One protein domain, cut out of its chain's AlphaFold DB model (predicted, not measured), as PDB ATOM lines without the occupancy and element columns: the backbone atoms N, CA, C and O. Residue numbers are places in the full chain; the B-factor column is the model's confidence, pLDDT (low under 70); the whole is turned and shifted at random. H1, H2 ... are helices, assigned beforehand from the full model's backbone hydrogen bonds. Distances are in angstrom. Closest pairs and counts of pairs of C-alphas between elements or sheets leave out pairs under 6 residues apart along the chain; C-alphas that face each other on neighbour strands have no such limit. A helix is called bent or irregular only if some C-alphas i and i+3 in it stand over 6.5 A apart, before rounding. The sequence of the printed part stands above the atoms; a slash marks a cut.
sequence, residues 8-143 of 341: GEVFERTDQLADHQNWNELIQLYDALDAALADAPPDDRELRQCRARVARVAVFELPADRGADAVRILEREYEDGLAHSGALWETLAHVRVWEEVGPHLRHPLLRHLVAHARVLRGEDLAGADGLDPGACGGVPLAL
ATOM      1  N   GLY A   8      53.055  26.346 -36.584       90.31
ATOM      2  CA  GLY A   8      53.754  25.369 -37.425       90.31
ATOM      3  C   GLY A   8      54.254  24.145 -36.651       90.31
ATOM      4  O   GLY A   8      54.029  23.020 -37.091       90.31
ATOM      5  N   GLU A   9      54.854  24.346 -35.474       92.50
ATOM      6  CA  GLU A   9      55.349  23.246 -34.633       92.50
ATOM      7  C   GLU A   9      54.212  22.362 -34.116       92.50
ATOM      8  O   GLU A   9      54.360  21.142 -34.065       92.50
ATOM      9  N   VAL A  10      53.069  22.950 -33.738       94.62
ATOM     10  CA  VAL A  10      51.913  22.159 -33.287       94.62
ATOM     11  C   VAL A  10      51.375  21.311 -34.429       94.62
ATOM     12  O   VAL A  10      51.075  20.140 -34.215       94.62
ATOM     13  N   PHE A  11      51.263  21.869 -35.634       93.12
ATOM     14  CA  PHE A  11      50.720  21.159 -36.791       93.12
ATOM     15  C   PHE A  11      51.619  19.994 -37.192       93.12
ATOM     16  O   PHE A  11      51.148  18.861 -37.263       93.12
ATOM     17  N   GLU A  12      52.917  20.255 -37.352       94.38
ATOM     18  CA  GLU A  12      53.896  19.222 -37.680       94.38
ATOM     19  C   GLU A  12      53.935  18.133 -36.601       94.38
ATOM     20  O   GLU A  12      53.897  16.945 -36.915       94.38
ATOM     21  N   ARG A  13      53.930  18.518 -35.318       96.75
ATOM     22  CA  ARG A  13      53.901  17.555 -34.214       96.75
ATOM     23  C   ARG A  13      52.616  16.733 -34.199       96.75
ATOM     24  O   ARG A  13      52.678  15.543 -33.920       96.75
ATOM     25  N   THR A  14      51.466  17.342 -34.474       96.00
ATOM     26  CA  THR A  14      50.177  16.636 -34.542       96.00
ATOM     27  C   THR A  14      50.235  15.535 -35.595       96.00
ATOM     28  O   THR A  14      49.916  14.388 -35.287       96.00
ATOM     29  N   ASP A  15      50.703  15.877 -36.796       94.06
ATOM     30  CA  ASP A  15      50.800  14.945 -37.918       94.06
ATOM     31  C   ASP A  15      51.826  13.836 -37.619       94.06
ATOM     32  O   ASP A  15      51.513  12.658 -37.756       94.06
ATOM     33  N   GLN A  16      53.004  14.179 -37.078       97.12
ATOM     34  CA  GLN A  16      54.015  13.197 -36.658       97.12
ATOM     35  C   GLN A  16      53.503  12.228 -35.581       97.12
ATOM     36  O   GLN A  16      53.822  11.039 -35.611       97.12
ATOM     37  N   LEU A  17      52.746  12.721 -34.594       97.69
ATOM     38  CA  LEU A  17      52.183  11.880 -33.535       97.69
ATOM     39  C   LEU A  17      51.129  10.921 -34.086       97.69
ATOM     40  O   LEU A  17      51.094   9.766 -33.660       97.69
ATOM     41  N   ALA A  18      50.300  11.379 -35.022       95.75
ATOM     42  CA  ALA A  18      49.285  10.556 -35.664       95.75
ATOM     43  C   ALA A  18      49.905   9.503 -36.602       95.75
ATOM     44  O   ALA A  18      49.614   8.315 -36.458       95.75
ATOM     45  N   ASP A  19      50.861   9.898 -37.452       96.00
ATOM     46  CA  ASP A  19      51.583   8.997 -38.362       96.00
ATOM     47  C   ASP A  19      52.331   7.883 -37.605       96.00
ATOM     48  O   ASP A  19      52.382   6.734 -38.051       96.00
ATOM     49  N   HIS A  20      52.886   8.193 -36.427       97.62
ATOM     50  CA  HIS A  20      53.543   7.217 -35.550       97.62
ATOM     51  C   HIS A  20      52.596   6.499 -34.578       97.62
ATOM     52  O   HIS A  20      53.058   5.689 -33.775       97.62
ATOM     53  N   GLN A  21      51.290   6.773 -34.629       97.00
ATOM     54  CA  GLN A  21      50.278   6.192 -33.740       97.00
ATOM     55  C   GLN A  21      50.553   6.431 -32.240       97.00
ATOM     56  O   GLN A  21      50.175   5.637 -31.373       97.00
ATOM     57  N   ASN A  22      51.189   7.555 -31.906       97.94
ATOM     58  CA  ASN A  22      51.509   7.968 -30.539       97.94
ATOM     59  C   ASN A  22      50.303   8.649 -29.866       97.94
ATOM     60  O   ASN A  22      50.360   9.798 -29.421       97.94
ATOM     61  N   TRP A  23      49.189   7.923 -29.763       97.50
ATOM     62  CA  TRP A  23      47.885   8.459 -29.348       97.50
ATOM     63  C   TRP A  23      47.871   9.098 -27.958       97.50
ATOM     64  O   TRP A  23      47.227  10.124 -27.756       97.50
ATOM     65  N   ASN A  24      48.612   8.533 -26.998       98.12
ATOM     66  CA  ASN A  24      48.713   9.109 -25.654       98.12
ATOM     67  C   ASN A  24      49.350  10.505 -25.683       98.12
ATOM     68  O   ASN A  24      48.893  11.397 -24.977       98.12
ATOM     69  N   GLU A  25      50.389  10.700 -26.497       98.00
ATOM     70  CA  GLU A  25      51.047  12.001 -26.633       98.00
ATOM     71  C   GLU A  25      50.174  12.997 -27.403       98.00
ATOM     72  O   GLU A  25      50.173  14.179 -27.070       98.00
ATOM     73  N   LEU A  26      49.388  12.534 -28.383       97.88
ATOM     74  CA  LEU A  26      48.414  13.371 -29.091       97.88
ATOM     75  C   LEU A  26      47.327  13.893 -28.136       97.88
ATOM     76  O   LEU A  26      47.002  15.079 -28.149       97.88
ATOM     77  N   ILE A  27      46.810  13.024 -27.263       97.94
ATOM     78  CA  ILE A  27      45.838  13.398 -26.228       97.94
ATOM     79  C   ILE A  27      46.467  14.364 -25.215       97.94
ATOM     80  O   ILE A  27      45.867  15.384 -24.890       97.94
ATOM     81  N   GLN A  28      47.698  14.101 -24.764       97.94
ATOM     82  CA  GLN A  28      48.419  15.012 -23.869       97.94
ATOM     83  C   GLN A  28      48.671  16.382 -24.513       97.94
ATOM     84  O   GLN A  28      48.595  17.399 -23.825       97.94
ATOM     85  N   LEU A  29      48.950  16.424 -25.820       97.44
ATOM     86  CA  LEU A  29      49.081  17.671 -26.568       97.44
ATOM     87  C   LEU A  29      47.756  18.441 -26.591       97.44
ATOM     88  O   LEU A  29      47.761  19.645 -26.342       97.44
ATOM     89  N   TYR A  30      46.629  17.760 -26.828       96.69
ATOM     90  CA  TYR A  30      45.304  18.379 -26.746       96.69
ATOM     91  C   TYR A  30      45.034  18.960 -25.352       96.69
ATOM     92  O   TYR A  30      44.701  20.139 -25.237       96.69
ATOM     93  N   ASP A  31      45.238  18.168 -24.296       97.19
ATOM     94  CA  ASP A  31      44.979  18.590 -22.916       97.19
ATOM     95  C   ASP A  31      45.885  19.770 -22.502       97.19
ATOM     96  O   ASP A  31      45.444  20.683 -21.804       97.19
ATOM     97  N   ALA A  32      47.137  19.804 -22.974       96.25
ATOM     98  CA  ALA A  32      48.048  20.925 -22.745       96.25
ATOM     99  C   ALA A  32      47.590  22.216 -23.449       96.25
ATOM    100  O   ALA A  32      47.700  23.297 -22.870       96.25
ATOM    101  N   LEU A  33      47.068  22.115 -24.678       94.81
ATOM    102  CA  LEU A  33      46.511  23.257 -25.411       94.81
ATOM    103  C   LEU A  33      45.204  23.751 -24.780       94.81
ATOM    104  O   LEU A  33      44.997  24.960 -24.698       94.81
ATOM    105  N   ASP A  34      44.344  22.846 -24.306       94.12
ATOM    106  CA  ASP A  34      43.118  23.205 -23.585       94.12
ATOM    107  C   ASP A  34      43.428  23.944 -22.277       94.12
ATOM    108  O   ASP A  34      42.870  25.013 -22.022       94.12
ATOM    109  N   ALA A  35      44.384  23.437 -21.492       94.62
ATOM    110  CA  ALA A  35      44.848  24.101 -20.278       94.62
ATOM    111  C   ALA A  35      45.457  25.481 -20.575       94.62
ATOM    112  O   ALA A  35      45.170  26.444 -19.870       94.62
ATOM    113  N   ALA A  36      46.255  25.602 -21.641       93.25
ATOM    114  CA  ALA A  36      46.815  26.884 -22.054       93.25
ATOM    115  C   ALA A  36      45.725  27.887 -22.469       93.25
ATOM    116  O   ALA A  36      45.855  29.075 -22.176       93.25
ATOM    117  N   LEU A  37      44.649  27.428 -23.121       91.44
ATOM    118  CA  LEU A  37      43.557  28.301 -23.552       91.44
ATOM    119  C   LEU A  37      42.727  28.820 -22.372       91.44
ATOM    120  O   LEU A  37      42.236  29.944 -22.433       91.44
ATOM    121  N   ALA A  38      42.607  28.047 -21.288       91.38
ATOM    122  CA  ALA A  38      41.927  28.490 -20.069       91.38
ATOM    123  C   ALA A  38      42.578  29.739 -19.437       91.38
ATOM    124  O   ALA A  38      41.879  30.560 -18.844       91.38
ATOM    125  N   ASP A  39      43.895  29.901 -19.608       91.19
ATOM    126  CA  ASP A  39      44.669  31.052 -19.124       91.19
ATOM    127  C   ASP A  39      44.874  32.149 -20.195       91.19
ATOM    128  O   ASP A  39      45.436  33.213 -19.904       91.19
ATOM    129  N   ALA A  40      44.463  31.900 -21.443       89.38
ATOM    130  CA  ALA A  40      44.694  32.792 -22.576       89.38
ATOM    131  C   ALA A  40      43.607  33.877 -22.711       89.38
ATOM    132  O   ALA A  40      42.482  33.719 -22.226       89.38
ATOM    133  N   PRO A  41      43.899  34.996 -23.405       90.69
ATOM    134  CA  PRO A  41      42.875  35.952 -23.807       90.69
ATOM    135  C   PRO A  41      41.742  35.277 -24.606       90.69
ATOM    136  O   PRO A  41      42.012  34.392 -25.423       90.69
ATOM    137  N   PRO A  42      40.472  35.700 -24.437       83.50
ATOM    138  CA  PRO A  42      39.340  35.095 -25.142       83.50
ATOM    139  C   PRO A  42      39.478  35.084 -26.672       83.50
ATOM    140  O   PRO A  42      38.910  34.213 -27.330       83.50
ATOM    141  N   ASP A  43      40.234  36.020 -27.235       83.81
ATOM    142  CA  ASP A  43      40.463  36.228 -28.661       83.81
ATOM    143  C   ASP A  43      41.769  35.610 -29.190       83.81
ATOM    144  O   ASP A  43      42.133  35.876 -30.337       83.81
ATOM    145  N   ASP A  44      42.448  34.751 -28.415       88.94
ATOM    146  CA  ASP A  44      43.652  34.040 -28.868       88.94
ATOM    147  C   ASP A  44      43.321  33.019 -29.974       88.94
ATOM    148  O   ASP A  44      43.082  31.825 -29.761       88.94
ATOM    149  N   ARG A  45      43.240  33.534 -31.202       87.12
ATOM    150  CA  ARG A  45      42.842  32.786 -32.394       87.12
ATOM    151  C   ARG A  45      43.858  31.707 -32.753       87.12
ATOM    152  O   ARG A  45      43.446  30.647 -33.219       87.12
ATOM    153  N   GLU A  46      45.147  31.966 -32.554       88.75
ATOM    154  CA  GLU A  46      46.214  31.026 -32.910       88.75
ATOM    155  C   GLU A  46      46.148  29.782 -32.022       88.75
ATOM    156  O   GLU A  46      46.123  28.659 -32.536       88.75
ATOM    157  N   LEU A  47      46.009  29.962 -30.704       89.56
ATOM    158  CA  LEU A  47      45.895  28.844 -29.773       89.56
ATOM    159  C   LEU A  47      44.605  28.038 -29.995       89.56
ATOM    160  O   LEU A  47      44.639  26.805 -30.006       89.56
ATOM    161  N   ARG A  48      43.479  28.713 -30.275       88.75
ATOM    162  CA  ARG A  48      42.218  28.047 -30.660       88.75
ATOM    163  C   ARG A  48      42.366  27.223 -31.939       88.75
ATOM    164  O   ARG A  48      41.850  26.112 -32.007       88.75
ATOM    165  N   GLN A  49      43.074  27.738 -32.945       87.88
ATOM    166  CA  GLN A  49      43.336  27.012 -34.193       87.88
ATOM    167  C   GLN A  49      44.246  25.799 -33.975       87.88
ATOM    168  O   GLN A  49      43.983  24.739 -34.545       87.88
ATOM    169  N   CYS A  50      45.272  25.930 -33.130       91.56
ATOM    170  CA  CYS A  50      46.135  24.822 -32.723       91.56
ATOM    171  C   CYS A  50      45.324  23.706 -32.056       91.56
ATOM    172  O   CYS A  50      45.378  22.556 -32.492       91.56
ATOM    173  N   ARG A  51      44.512  24.047 -31.048       92.62
ATOM    174  CA  ARG A  51      43.675  23.073 -30.337       92.62
ATOM    175  C   ARG A  51      42.665  22.400 -31.267       92.62
ATOM    176  O   ARG A  51      42.582  21.175 -31.283       92.62
ATOM    177  N   ALA A  52      41.972  23.178 -32.102       88.88
ATOM    178  CA  ALA A  52      41.001  22.655 -33.064       88.88
ATOM    179  C   ALA A  52      41.638  21.710 -34.102       88.88
ATOM    180  O   ALA A  52      41.008  20.735 -34.518       88.88
ATOM    181  N   ARG A  53      42.891  21.962 -34.519       90.12
ATOM    182  CA  ARG A  53      43.644  21.051 -35.399       90.12
ATOM    183  C   ARG A  53      43.895  19.712 -34.715       90.12
ATOM    184  O   ARG A  53      43.572  18.682 -35.305       90.12
ATOM    185  N   VAL A  54      44.421  19.730 -33.489       94.00
ATOM    186  CA  VAL A  54      44.680  18.505 -32.713       94.00
ATOM    187  C   VAL A  54      43.380  17.740 -32.471       94.00
ATOM    188  O   VAL A  54      43.339  16.533 -32.688       94.00
ATOM    189  N   ALA A  55      42.302  18.441 -32.105       93.31
ATOM    190  CA  ALA A  55      40.991  17.838 -31.893       93.31
ATOM    191  C   ALA A  55      40.489  17.097 -33.135       93.31
ATOM    192  O   ALA A  55      40.027  15.965 -33.031       93.31
ATOM    193  N   ARG A  56      40.618  17.709 -34.321       90.06
ATOM    194  CA  ARG A  56      40.197  17.091 -35.586       90.06
ATOM    195  C   ARG A  56      40.960  15.803 -35.873       90.06
ATOM    196  O   ARG A  56      40.329  14.803 -36.195       90.06
ATOM    197  N   VAL A  57      42.286  15.827 -35.737       92.62
ATOM    198  CA  VAL A  57      43.120  14.635 -35.955       92.62
ATOM    199  C   VAL A  57      42.789  13.556 -34.925       92.62
ATOM    200  O   VAL A  57      42.583  12.410 -35.298       92.62
ATOM    201  N   ALA A  58      42.639  13.914 -33.648       94.19
ATOM    202  CA  ALA A  58      42.287  12.957 -32.602       94.19
ATOM    203  C   ALA A  58      40.907  12.315 -32.835       94.19
ATOM    204  O   ALA A  58      40.770  11.098 -32.761       94.19
ATOM    205  N   VAL A  59      39.881  13.106 -33.158       93.31
ATOM    206  CA  VAL A  59      38.529  12.589 -33.428       93.31
ATOM    207  C   VAL A  59      38.501  11.680 -34.662       93.31
ATOM    208  O   VAL A  59      37.764  10.697 -34.663       93.31
ATOM    209  N   PHE A  60      39.299  11.988 -35.691       91.88
ATOM    210  CA  PHE A  60      39.349  11.223 -36.939       91.88
ATOM    211  C   PHE A  60      40.201   9.947 -36.843       91.88
ATOM    212  O   PHE A  60      39.774   8.898 -37.316       91.88
ATOM    213  N   GLU A  61      41.395  10.022 -36.247       93.81
ATOM    214  CA  GLU A  61      42.424   8.977 -36.383       93.81
ATOM    215  C   GLU A  61      42.612   8.088 -35.153       93.81
ATOM    216  O   GLU A  61      43.264   7.047 -35.263       93.81
ATOM    217  N   LEU A  62      42.052   8.440 -33.986       94.50
ATOM    218  CA  LEU A  62      42.176   7.575 -32.810       94.50
ATOM    219  C   LEU A  62      41.675   6.142 -33.126       94.50
ATOM    220  O   LEU A  62      40.716   5.950 -33.877       94.50
ATOM    221  N   PRO A  63      42.265   5.094 -32.533       93.94
ATOM    222  CA  PRO A  63      41.801   3.716 -32.708       93.94
ATOM    223  C   PRO A  63      40.503   3.449 -31.925       93.94
ATOM    224  O   PRO A  63      40.129   4.236 -31.055       93.94
ATOM    225  N   ALA A  64      39.767   2.385 -32.270       90.88
ATOM    226  CA  ALA A  64      38.412   2.117 -31.746       90.88
ATOM    227  C   ALA A  64      38.365   1.939 -30.220       90.88
ATOM    228  O   ALA A  64      37.452   2.429 -29.558       90.88
ATOM    229  N   ASP A  65      39.409   1.344 -29.639       93.50
ATOM    230  CA  ASP A  65      39.593   1.204 -28.190       93.50
ATOM    231  C   ASP A  65      39.756   2.551 -27.456       93.50
ATOM    232  O   ASP A  65      39.703   2.603 -26.228       93.50
ATOM    233  N   ARG A  66      39.909   3.653 -28.203       95.19
ATOM    234  CA  ARG A  66      39.987   5.037 -27.715       95.19
ATOM    235  C   ARG A  66      38.750   5.875 -28.054       95.19
ATOM    236  O   ARG A  66      38.811   7.104 -28.014       95.19
ATOM    237  N   GLY A  67      37.608   5.246 -28.348       93.06
ATOM    238  CA  GLY A  67      36.343   5.943 -28.623       93.06
ATOM    239  C   GLY A  67      35.929   6.936 -27.525       93.06
ATOM    240  O   GLY A  67      35.518   8.056 -27.828       93.06
ATOM    241  N   ALA A  68      36.127   6.580 -26.252       96.56
ATOM    242  CA  ALA A  68      35.839   7.458 -25.115       96.56
ATOM    243  C   ALA A  68      36.683   8.749 -25.111       96.56
ATOM    244  O   ALA A  68      36.165   9.816 -24.777       96.56
ATOM    245  N   ASP A  69      37.959   8.669 -25.506       97.25
ATOM    246  CA  ASP A  69      38.851   9.832 -25.596       97.25
ATOM    247  C   ASP A  69      38.411  10.771 -26.732       97.25
ATOM    248  O   ASP A  69      38.328  11.984 -26.532       97.25
ATOM    249  N   ALA A  70      38.045  10.216 -27.894       95.62
ATOM    250  CA  ALA A  70      37.516  10.992 -29.019       95.62
ATOM    251  C   ALA A  70      36.203  11.714 -28.657       95.62
ATOM    252  O   ALA A  70      36.036  12.891 -28.978       95.62
ATOM    253  N   VAL A  71      35.296  11.040 -27.940       96.56
ATOM    254  CA  VAL A  71      34.044  11.643 -27.457       96.56
ATOM    255  C   VAL A  71      34.313  12.766 -26.455       96.56
ATOM    256  O   VAL A  71      33.734  13.839 -26.592       96.56
ATOM    257  N   ARG A  72      35.227  12.573 -25.496       96.38
ATOM    258  CA  ARG A  72      35.607  13.619 -24.529       96.38
ATOM    259  C   ARG A  72      36.123  14.879 -25.228       96.38
ATOM    260  O   ARG A  72      35.737  15.985 -24.856       96.38
ATOM    261  N   ILE A  73      36.995  14.709 -26.222       95.31
ATOM    262  CA  ILE A  73      37.540  15.816 -27.019       95.31
ATOM    263  C   ILE A  73      36.410  16.523 -27.778       95.31
ATOM    264  O   ILE A  73      36.313  17.744 -27.727       95.31
ATOM    265  N   LEU A  74      35.515  15.770 -28.428       93.81
ATOM    266  CA  LEU A  74      34.362  16.336 -29.130       93.81
ATOM    267  C   LEU A  74      33.453  17.158 -28.202       93.81
ATOM    268  O   LEU A  74      33.075  18.270 -28.563       93.81
ATOM    269  N   GLU A  75      33.090  16.627 -27.030       93.38
ATOM    270  CA  GLU A  75      32.226  17.328 -26.069       93.38
ATOM    271  C   GLU A  75      32.860  18.635 -25.602       93.38
ATOM    272  O   GLU A  75      32.196  19.670 -25.588       93.38
ATOM    273  N   ARG A  76      34.165  18.616 -25.317       93.12
ATOM    274  CA  ARG A  76      34.910  19.813 -24.930       93.12
ATOM    275  C   ARG A  76      34.921  20.872 -26.034       93.12
ATOM    276  O   ARG A  76      34.655  22.042 -25.770       93.12
ATOM    277  N   GLU A  77      35.188  20.472 -27.277       90.38
ATOM    278  CA  GLU A  77      35.154  21.393 -28.421       90.38
ATOM    279  C   GLU A  77      33.750  21.962 -28.677       90.38
ATOM    280  O   GLU A  77      33.615  23.111 -29.107       90.38
ATOM    281  N   TYR A  78      32.709  21.171 -28.409       87.50
ATOM    282  CA  TYR A  78      31.317  21.595 -28.522       87.50
ATOM    283  C   TYR A  78      30.935  22.627 -27.449       87.50
ATOM    284  O   TYR A  78      30.345  23.658 -27.774       87.50
ATOM    285  N   GLU A  79      31.296  22.384 -26.186       87.94
ATOM    286  CA  GLU A  79      31.001  23.270 -25.047       87.94
ATOM    287  C   GLU A  79      31.657  24.649 -25.176       87.94
ATOM    288  O   GLU A  79      31.041  25.663 -24.843       87.94
ATOM    289  N   ASP A  80      32.866  24.710 -25.733       83.88
ATOM    290  CA  ASP A  80      33.592  25.966 -25.947       83.88
ATOM    291  C   ASP A  80      33.047  26.798 -27.124       83.88
ATOM    292  O   ASP A  80      33.610  27.844 -27.467       83.88
ATOM    293  N   GLY A  81      31.959  26.347 -27.764       71.44
ATOM    294  CA  GLY A  81      31.271  27.076 -28.827       71.44
ATOM    295  C   GLY A  81      32.141  27.308 -30.061       71.44
ATOM    296  O   GLY A  81      31.868  28.213 -30.854       71.44
ATOM    297  N   LEU A  82      33.209  26.524 -30.237       59.91
ATOM    298  CA  LEU A  82      34.047  26.647 -31.416       59.91
ATOM    299  C   LEU A  82      33.214  26.233 -32.629       59.91
ATOM    300  O   LEU A  82      32.775  25.089 -32.759       59.91
ATOM    301  N   ALA A  83      33.020  27.196 -33.534       50.38
ATOM    302  CA  ALA A  83      32.218  27.083 -34.753       50.38
ATOM    303  C   ALA A  83      32.598  25.884 -35.645       50.38
ATOM    304  O   ALA A  83      31.833  25.506 -36.513       50.38
ATOM    305  N   HIS A  84      33.741  25.241 -35.410       56.69
ATOM    306  CA  HIS A  84      34.222  24.070 -36.146       56.69
ATOM    307  C   HIS A  84      33.646  22.737 -35.640       56.69
ATOM    308  O   HIS A  84      33.935  21.693 -36.223       56.69
ATOM    309  N   SER A  85      32.851  22.751 -34.564       55.94
ATOM    310  CA  SER A  85      32.266  21.545 -33.964       55.94
ATOM    311  C   SER A  85      31.349  20.786 -34.927       55.94
ATOM    312  O   SER A  85      31.335  19.558 -34.871       55.94
ATOM    313  N   GLY A  86      30.709  21.491 -35.874       59.69
ATOM    314  CA  GLY A  86      29.926  20.917 -36.976       59.69
ATOM    315  C   GLY A  86      30.619  19.769 -37.687       59.69
ATOM    316  O   GLY A  86      30.101  18.658 -37.756       59.69
ATOM    317  N   ALA A  87      31.854  20.021 -38.108       71.38
ATOM    318  CA  ALA A  87      32.672  19.016 -38.757       71.38
ATOM    319  C   ALA A  87      33.057  17.876 -37.801       71.38
ATOM    320  O   ALA A  87      33.187  16.740 -38.244       71.38
ATOM    321  N   LEU A  88      33.249  18.133 -36.502       86.00
ATOM    322  CA  LEU A  88      33.791  17.134 -35.576       86.00
ATOM    323  C   LEU A  88      32.790  16.026 -35.228       86.00
ATOM    324  O   LEU A  88      33.190  14.865 -35.216       86.00
ATOM    325  N   TRP A  89      31.508  16.325 -34.977       89.25
ATOM    326  CA  TRP A  89      30.542  15.248 -34.692       89.25
ATOM    327  C   TRP A  89      30.247  14.397 -35.928       89.25
ATOM    328  O   TRP A  89      30.041  13.193 -35.801       89.25
ATOM    329  N   GLU A  90      30.278  14.992 -37.121       88.19
ATOM    330  CA  GLU A  90      30.140  14.250 -38.377       88.19
ATOM    331  C   GLU A  90      31.390  13.446 -38.710       88.19
ATOM    332  O   GLU A  90      31.273  12.331 -39.210       88.19
ATOM    333  N   THR A  91      32.573  13.965 -38.370       88.25
ATOM    334  CA  THR A  91      33.843  13.230 -38.449       88.25
ATOM    335  C   THR A  91      33.802  12.016 -37.527       88.25
ATOM    336  O   THR A  91      34.055  10.903 -37.982       88.25
ATOM    337  N   LEU A  92      33.413  12.200 -36.259       92.12
ATOM    338  CA  LEU A  92      33.260  11.099 -35.306       92.12
ATOM    339  C   LEU A  92      32.266  10.062 -35.839       92.12
ATOM    340  O   LEU A  92      32.562   8.871 -35.867       92.12
ATOM    341  N   ALA A  93      31.110  10.525 -36.316       92.69
ATOM    342  CA  ALA A  93      30.100   9.670 -36.914       92.69
ATOM    343  C   ALA A  93      30.530   9.067 -38.257       92.69
ATOM    344  O   ALA A  93      29.890   8.138 -38.718       92.69
ATOM    345  N   HIS A  94      31.571   9.551 -38.924       90.25
ATOM    346  CA  HIS A  94      32.085   8.924 -40.138       90.25
ATOM    347  C   HIS A  94      32.983   7.732 -39.793       90.25
ATOM    348  O   HIS A  94      32.838   6.664 -40.385       90.25
ATOM    349  N   VAL A  95      33.862   7.898 -38.802       92.12
ATOM    350  CA  VAL A  95      34.901   6.907 -38.480       92.12
ATOM    351  C   VAL A  95      34.507   5.902 -37.396       92.12
ATOM    352  O   VAL A  95      35.209   4.908 -37.225       92.12
ATOM    353  N   ARG A  96      33.404   6.128 -36.667       93.69
ATOM    354  CA  ARG A  96      32.934   5.266 -35.562       93.69
ATOM    355  C   ARG A  96      31.498   4.817 -35.736       93.69
ATOM    356  O   ARG A  96      30.674   5.608 -36.185       93.69
ATOM    357  N   VAL A  97      31.183   3.603 -35.288       95.62
ATOM    358  CA  VAL A  97      29.795   3.115 -35.171       95.62
ATOM    359  C   VAL A  97      29.128   3.611 -33.888       95.62
ATOM    360  O   VAL A  97      29.812   3.959 -32.923       95.62
ATOM    361  N   TRP A  98      27.792   3.633 -33.843       96.94
ATOM    362  CA  TRP A  98      27.060   4.103 -32.661       96.94
ATOM    363  C   TRP A  98      27.391   3.320 -31.386       96.94
ATOM    364  O   TRP A  98      27.508   3.924 -30.322       96.94
ATOM    365  N   GLU A  99      27.583   2.003 -31.482       95.56
ATOM    366  CA  GLU A  99      27.924   1.144 -30.338       95.56
ATOM    367  C   GLU A  99      29.196   1.613 -29.608       95.56
ATOM    368  O   GLU A  99      29.252   1.577 -28.380       95.56
ATOM    369  N   GLU A 100      30.184   2.125 -30.349       95.00
ATOM    370  CA  GLU A 100      31.468   2.578 -29.803       95.00
ATOM    371  C   GLU A 100      31.372   3.934 -29.097       95.00
ATOM    372  O   GLU A 100      32.069   4.164 -28.113       95.00
ATOM    373  N   VAL A 101      30.549   4.860 -29.599       95.31
ATOM    374  CA  VAL A 101      30.532   6.262 -29.126       95.31
ATOM    375  C   VAL A 101      29.304   6.609 -28.298       95.31
ATOM    376  O   VAL A 101      29.382   7.437 -27.387       95.31
ATOM    377  N   GLY A 102      28.175   5.957 -28.573       96.38
ATOM    378  CA  GLY A 102      26.888   6.172 -27.926       96.38
ATOM    379  C   GLY A 102      26.997   6.143 -26.404       96.38
ATOM    380  O   GLY A 102      26.628   7.125 -25.769       96.38
ATOM    381  N   PRO A 103      27.552   5.098 -25.769       96.62
ATOM    382  CA  PRO A 103      27.670   5.030 -24.307       96.62
ATOM    383  C   PRO A 103      28.504   6.150 -23.661       96.62
ATOM    384  O   PRO A 103      28.367   6.399 -22.463       96.62
ATOM    385  N   HIS A 104      29.360   6.832 -24.427       96.81
ATOM    386  CA  HIS A 104      30.256   7.870 -23.916       96.81
ATOM    387  C   HIS A 104      29.703   9.294 -24.073       96.81
ATOM    388  O   HIS A 104      30.155  10.179 -23.351       96.81
ATOM    389  N   LEU A 105      28.727   9.514 -24.962       95.88
ATOM    390  CA  LEU A 105      28.117  10.825 -25.220       95.88
ATOM    391  C   LEU A 105      27.154  11.226 -24.093       95.88
ATOM    392  O   LEU A 105      26.054  10.675 -23.970       95.88
ATOM    393  N   ARG A 106      27.557  12.217 -23.298       95.00
ATOM    394  CA  ARG A 106      26.840  12.767 -22.141       95.00
ATOM    395  C   ARG A 106      26.035  14.008 -22.497       95.00
ATOM    396  O   ARG A 106      24.956  14.203 -21.939       95.00
ATOM    397  N   HIS A 107      26.532  14.839 -23.411       91.88
ATOM    398  CA  HIS A 107      25.851  16.062 -23.808       91.88
ATOM    399  C   HIS A 107      24.595  15.724 -24.639       91.88
ATOM    400  O   HIS A 107      24.726  15.228 -25.761       91.88
ATOM    401  N   PRO A 108      23.365  16.041 -24.174       90.81
ATOM    402  CA  PRO A 108      22.140  15.547 -24.807       90.81
ATOM    403  C   PRO A 108      21.986  15.957 -26.274       90.81
ATOM    404  O   PRO A 108      21.674  15.116 -27.111       90.81
ATOM    405  N   LEU A 109      22.230  17.226 -26.619       89.31
ATOM    406  CA  LEU A 109      22.084  17.687 -28.005       89.31
ATOM    407  C   LEU A 109      23.125  17.049 -28.935       89.31
ATOM    408  O   LEU A 109      22.757  16.450 -29.940       89.31
ATOM    409  N   LEU A 110      24.408  17.114 -28.570       91.06
ATOM    410  CA  LEU A 110      25.498  16.472 -29.300       91.06
ATOM    411  C   LEU A 110      25.276  14.965 -29.499       91.06
ATOM    412  O   LEU A 110      25.501  14.462 -30.595       91.06
ATOM    413  N   ARG A 111      24.752  14.263 -28.486       94.94
ATOM    414  CA  ARG A 111      24.355  12.854 -28.592       94.94
ATOM    415  C   ARG A 111      23.380  12.622 -29.751       94.94
ATOM    416  O   ARG A 111      23.584  11.704 -30.541       94.94
ATOM    417  N   HIS A 112      22.359  13.468 -29.887       94.44
ATOM    418  CA  HIS A 112      21.402  13.375 -30.992       94.44
ATOM    419  C   HIS A 112      22.016  13.789 -32.334       94.44
ATOM    420  O   HIS A 112      21.690  13.186 -33.353       94.44
ATOM    421  N   LEU A 113      22.920  14.772 -32.360       92.56
ATOM    422  CA  LEU A 113      23.621  15.166 -33.588       92.56
ATOM    423  C   LEU A 113      24.487  14.023 -34.131       92.56
ATOM    424  O   LEU A 113      24.384  13.698 -35.313       92.56
ATOM    425  N   VAL A 114      25.266  13.359 -33.268       95.00
ATOM    426  CA  VAL A 114      26.044  12.166 -33.643       95.00
ATOM    427  C   VAL A 114      25.117  11.037 -34.093       95.00
ATOM    428  O   VAL A 114      25.378  10.413 -35.118       95.00
ATOM    429  N   ALA A 115      24.003  10.805 -33.388       96.88
ATOM    430  CA  ALA A 115      23.026   9.792 -33.782       96.88
ATOM    431  C   ALA A 115      22.447  10.068 -35.180       96.88
ATOM    432  O   ALA A 115      22.459   9.187 -36.034       96.88
ATOM    433  N   HIS A 116      22.001  11.295 -35.464       95.81
ATOM    434  CA  HIS A 116      21.492  11.653 -36.790       95.81
ATOM    435  C   HIS A 116      22.573  11.563 -37.873       95.81
ATOM    436  O   HIS A 116      22.266  11.116 -38.977       95.81
ATOM    437  N   ALA A 117      23.827  11.903 -37.563       94.19
ATOM    438  CA  ALA A 117      24.942  11.699 -38.482       94.19
ATOM    439  C   ALA A 117      25.185  10.204 -38.773       94.19
ATOM    440  O   ALA A 117      25.412   9.853 -39.926       94.19
ATOM    441  N   ARG A 118      25.066   9.303 -37.784       95.81
ATOM    442  CA  ARG A 118      25.137   7.840 -37.998       95.81
ATOM    443  C   ARG A 118      23.946   7.289 -38.773       95.81
ATOM    444  O   ARG A 118      24.137   6.437 -39.636       95.81
ATOM    445  N   VAL A 119      22.745   7.820 -38.550       96.94
ATOM    446  CA  VAL A 119      21.563   7.471 -39.354       96.94
ATOM    447  C   VAL A 119      21.784   7.818 -40.824       96.94
ATOM    448  O   VAL A 119      21.509   7.002 -41.694       96.94
ATOM    449  N   LEU A 120      22.376   8.979 -41.115       94.31
ATOM    450  CA  LEU A 120      22.790   9.349 -42.473       94.31
ATOM    451  C   LEU A 120      23.897   8.440 -43.044       94.31
ATOM    452  O   LEU A 120      24.124   8.434 -44.248       94.31
ATOM    453  N   ARG A 121      24.578   7.639 -42.221       92.94
ATOM    454  CA  ARG A 121      25.498   6.578 -42.671       92.94
ATOM    455  C   ARG A 121      24.822   5.208 -42.802       92.94
ATOM    456  O   ARG A 121      25.505   4.219 -43.049       92.94
ATOM    457  N   GLY A 122      23.497   5.152 -42.663       94.50
ATOM    458  CA  GLY A 122      22.695   3.943 -42.826       94.50
ATOM    459  C   GLY A 122      22.450   3.155 -41.540       94.50
ATOM    460  O   GLY A 122      21.877   2.071 -41.617       94.50
ATOM    461  N   GLU A 123      22.850   3.660 -40.367       97.25
ATOM    462  CA  GLU A 123      22.475   3.010 -39.109       97.25
ATOM    463  C   GLU A 123      20.987   3.209 -38.786       97.25
ATOM    464  O   GLU A 123      20.440   4.306 -38.918       97.25
ATOM    465  N   ASP A 124      20.344   2.146 -38.307       97.50
ATOM    466  CA  ASP A 124      19.038   2.225 -37.662       97.50
ATOM    467  C   ASP A 124      19.245   2.299 -36.146       97.50
ATOM    468  O   ASP A 124      19.654   1.334 -35.502       97.50
ATOM    469  N   LEU A 125      18.991   3.481 -35.591       98.00
ATOM    470  CA  LEU A 125      19.092   3.788 -34.167       98.00
ATOM    471  C   LEU A 125      17.709   3.895 -33.511       98.00
ATOM    472  O   LEU A 125      17.573   4.467 -32.422       98.00
ATOM    473  N   ALA A 126      16.659   3.367 -34.150       96.25
ATOM    474  CA  ALA A 126      15.343   3.280 -33.542       96.25
ATOM    475  C   ALA A 126      15.402   2.407 -32.278       96.25
ATOM    476  O   ALA A 126      15.722   1.222 -32.319       96.25
ATOM    477  N   GLY A 127      15.078   3.005 -31.131       94.88
ATOM    478  CA  GLY A 127      15.107   2.318 -29.838       94.88
ATOM    479  C   GLY A 127      16.476   2.282 -29.156       94.88
ATOM    480  O   GLY A 127      16.598   1.636 -28.121       94.88
ATOM    481  N   ALA A 128      17.488   2.979 -29.683       96.56
ATOM    482  CA  ALA A 128      18.759   3.125 -28.984       96.56
ATOM    483  C   ALA A 128      18.591   3.892 -27.657       96.56
ATOM    484  O   ALA A 128      17.922   4.927 -27.586       96.56
ATOM    485  N   ASP A 129      19.244   3.391 -26.606       94.12
ATOM    486  CA  ASP A 129      19.112   3.925 -25.251       94.12
ATOM    487  C   ASP A 129      19.538   5.397 -25.151       94.12
ATOM    488  O   ASP A 129      20.564   5.833 -25.689       94.12
ATOM    489  N   GLY A 130      18.754   6.178 -24.408       91.31
ATOM    490  CA  GLY A 130      19.043   7.588 -24.140       91.31
ATOM    491  C   GLY A 130      18.893   8.518 -25.347       91.31
ATOM    492  O   GLY A 130      19.354   9.657 -25.273       91.31
ATOM    493  N   LEU A 131      18.289   8.060 -26.449       95.12
ATOM    494  CA  LEU A 131      17.841   8.924 -27.539       95.12
ATOM    495  C   LEU A 131      16.329   9.154 -27.447       95.12
ATOM    496  O   LEU A 131      15.546   8.212 -27.343       95.12
ATOM    497  N   ASP A 132      15.923  10.419 -27.510       90.94
ATOM    498  CA  ASP A 132      14.528  10.843 -27.556       90.94
ATOM    499  C   ASP A 132      14.262  11.543 -28.897       90.94
ATOM    500  O   ASP A 132      14.717  12.673 -29.103       90.94
ATOM    501  N   PRO A 133      13.484  10.936 -29.816       86.31
ATOM    502  CA  PRO A 133      13.085  11.595 -31.057       86.31
ATOM    503  C   PRO A 133      12.456  12.981 -30.831       86.31
ATOM    504  O   PRO A 133      12.596  13.871 -31.674       86.31
ATOM    505  N   GLY A 134      11.796  13.201 -29.687       88.06
ATOM    506  CA  GLY A 134      11.236  14.488 -29.279       88.06
ATOM    507  C   GLY A 134      12.276  15.608 -29.180       88.06
ATOM    508  O   GLY A 134      11.986  16.733 -29.598       88.06
ATOM    509  N   ALA A 135      13.508  15.305 -28.755       87.12
ATOM    510  CA  ALA A 135      14.594  16.281 -28.626       87.12
ATOM    511  C   ALA A 135      14.962  16.940 -29.969       87.12
ATOM    512  O   ALA A 135      15.307  18.122 -30.026       87.12
ATOM    513  N   CYS A 136      14.802  16.208 -31.076       88.38
ATOM    514  CA  CYS A 136      15.052  16.708 -32.427       88.38
ATOM    515  C   CYS A 136      13.772  17.090 -33.182       88.38
ATOM    516  O   CYS A 136      13.810  17.356 -34.378       88.38
ATOM    517  N   GLY A 137      12.640  17.258 -32.495       87.12
ATOM    518  CA  GLY A 137      11.379  17.632 -33.136       87.12
ATOM    519  C   GLY A 137      10.717  16.463 -33.868       87.12
ATOM    520  O   GLY A 137      10.127  16.663 -34.931       87.12
ATOM    521  N   GLY A 138      10.838  15.256 -33.309       91.31
ATOM    522  CA  GLY A 138      10.215  14.018 -33.779       91.31
ATOM    523  C   GLY A 138      10.932  13.358 -34.957       91.31
ATOM    524  O   GLY A 138      10.348  12.508 -35.625       91.31
ATOM    525  N   VAL A 139      12.138  13.799 -35.321       95.50
ATOM    526  CA  VAL A 139      12.878  13.255 -36.474       95.50
ATOM    527  C   VAL A 139      13.205  11.780 -36.204       95.50
ATOM    528  O   VAL A 139      13.753  11.483 -35.143       95.50
ATOM    529  N   PRO A 140      12.889  10.853 -37.124       97.00
ATOM    530  CA  PRO A 140      13.178   9.439 -36.917       97.00
ATOM    531  C   PRO A 140      14.676   9.156 -36.795       97.00
ATOM    532  O   PRO A 140      15.505   9.730 -37.508       97.00
ATOM    533  N   LEU A 141      15.010   8.198 -35.935       97.56
ATOM    534  CA  LEU A 141      16.369   7.685 -35.750       97.56
ATOM    535  C   LEU A 141      16.688   6.527 -36.711       97.56
ATOM    536  O   LEU A 141      17.503   5.674 -36.409       97.56
ATOM    537  N   ALA A 142      16.048   6.531 -37.876       97.56
ATOM    538  CA  ALA A 142      16.318   5.678 -39.028       97.56
ATOM    539  C   ALA A 142      16.035   6.504 -40.291       97.56
ATOM    540  O   ALA A 142      15.272   7.479 -40.218       97.56
ATOM    541  N   LEU A 143      16.638   6.153 -41.428       97.06
ATOM    542  CA  LEU A 143      16.311   6.793 -42.704       97.06
ATOM    543  C   LEU A 143      14.946   6.312 -43.195       97.06
ATOM    544  O   LEU A 143      14.664   5.113 -43.217       97.06
TER     545      LEU A 143
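What this domain is: This is residues 8 to 143 of the 341 residues of an uncharacterized protein of Streptomyces sp. ERV7 (UniProt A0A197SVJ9). From residue 8 onward you see a slab of helices set one after another along its longest axis: H1, H3 and H5 form one layer and H2 and H4 the other, an up-and-down bundle in which each helix runs against the one before. The slanted hairpin of H6 and H7 packs on its H4 and H5 end; the loop of residues 120 to 132 and short H8 lie beyond H7. The printed part has 136 residues with eight named helices, H1 to H8 in order, and no named strand: all helix. It is compact, with a radius of gyration of the C-alphas of 15.5 A and spans of 45 by 33 by 19 A.

How they stand to each other: Start at H1, residues 8 to 19; its residues 14 to 18 alone touch H2, residues 23 to 38, closest at C-alphas 17 and 26, 6.0 A. The hub, H3, residues 45 to 61, touches H2 at a shallow tilt of 27 degrees, opposite ways, closest at C-alphas 33 and 51, 5.7 A. H4, residues 64 to 79, touches H3, closest at C-alphas 59 and 70, 4.8 A. H5, residues 85 to 95, touches H4, closest at C-alphas 78 and 85, 5.5 A. H6, residues 98 to 104, touches H4 at a steep tilt of 57 degrees, closest at C-alphas 68 and 104, 5.7 A. H7, residues 108 to 119, touches H5 at a steep tilt of 46 degrees, closest at C-alphas 93 and 118, 5.4 A. H8, residues 133 to 136, only just touches H7, with 3 pairs of C-alphas within 8 A. Every O i to N i+4 pair is within hydrogen-bond range in H1, H2, H3 and H7, against 10 of 12 in H4, 6 of 7 in H5 and 1 of 3 in H6, where 2 of 4 O i to N i+3 pairs are; H8 is too short for an O i to N i+4 pair.

Where its parts are: Find C-alpha 8 at (53.754, 25.369, -37.425), where H1 begins. H3 runs 24.1 A from (42.842, 32.786, -32.394), H4 23.4 A and H2 22.9 A. H4 and H6 are irregular: C-alphas 65 and 68 are 7.9 A apart, C-alphas 100 and 103 7.1 A. H8 ends at C-alpha 136, (15.052, 16.708, -32.427).

The domain as a whole: The two C-alphas farthest apart, those of Glu 9 and Gly 138, are 46.1 A apart. The printed part has no cut, and H7 to H8 is a long link. Mean pLDDT of the printed part is 91.7; residues 82 to 86 are under 70.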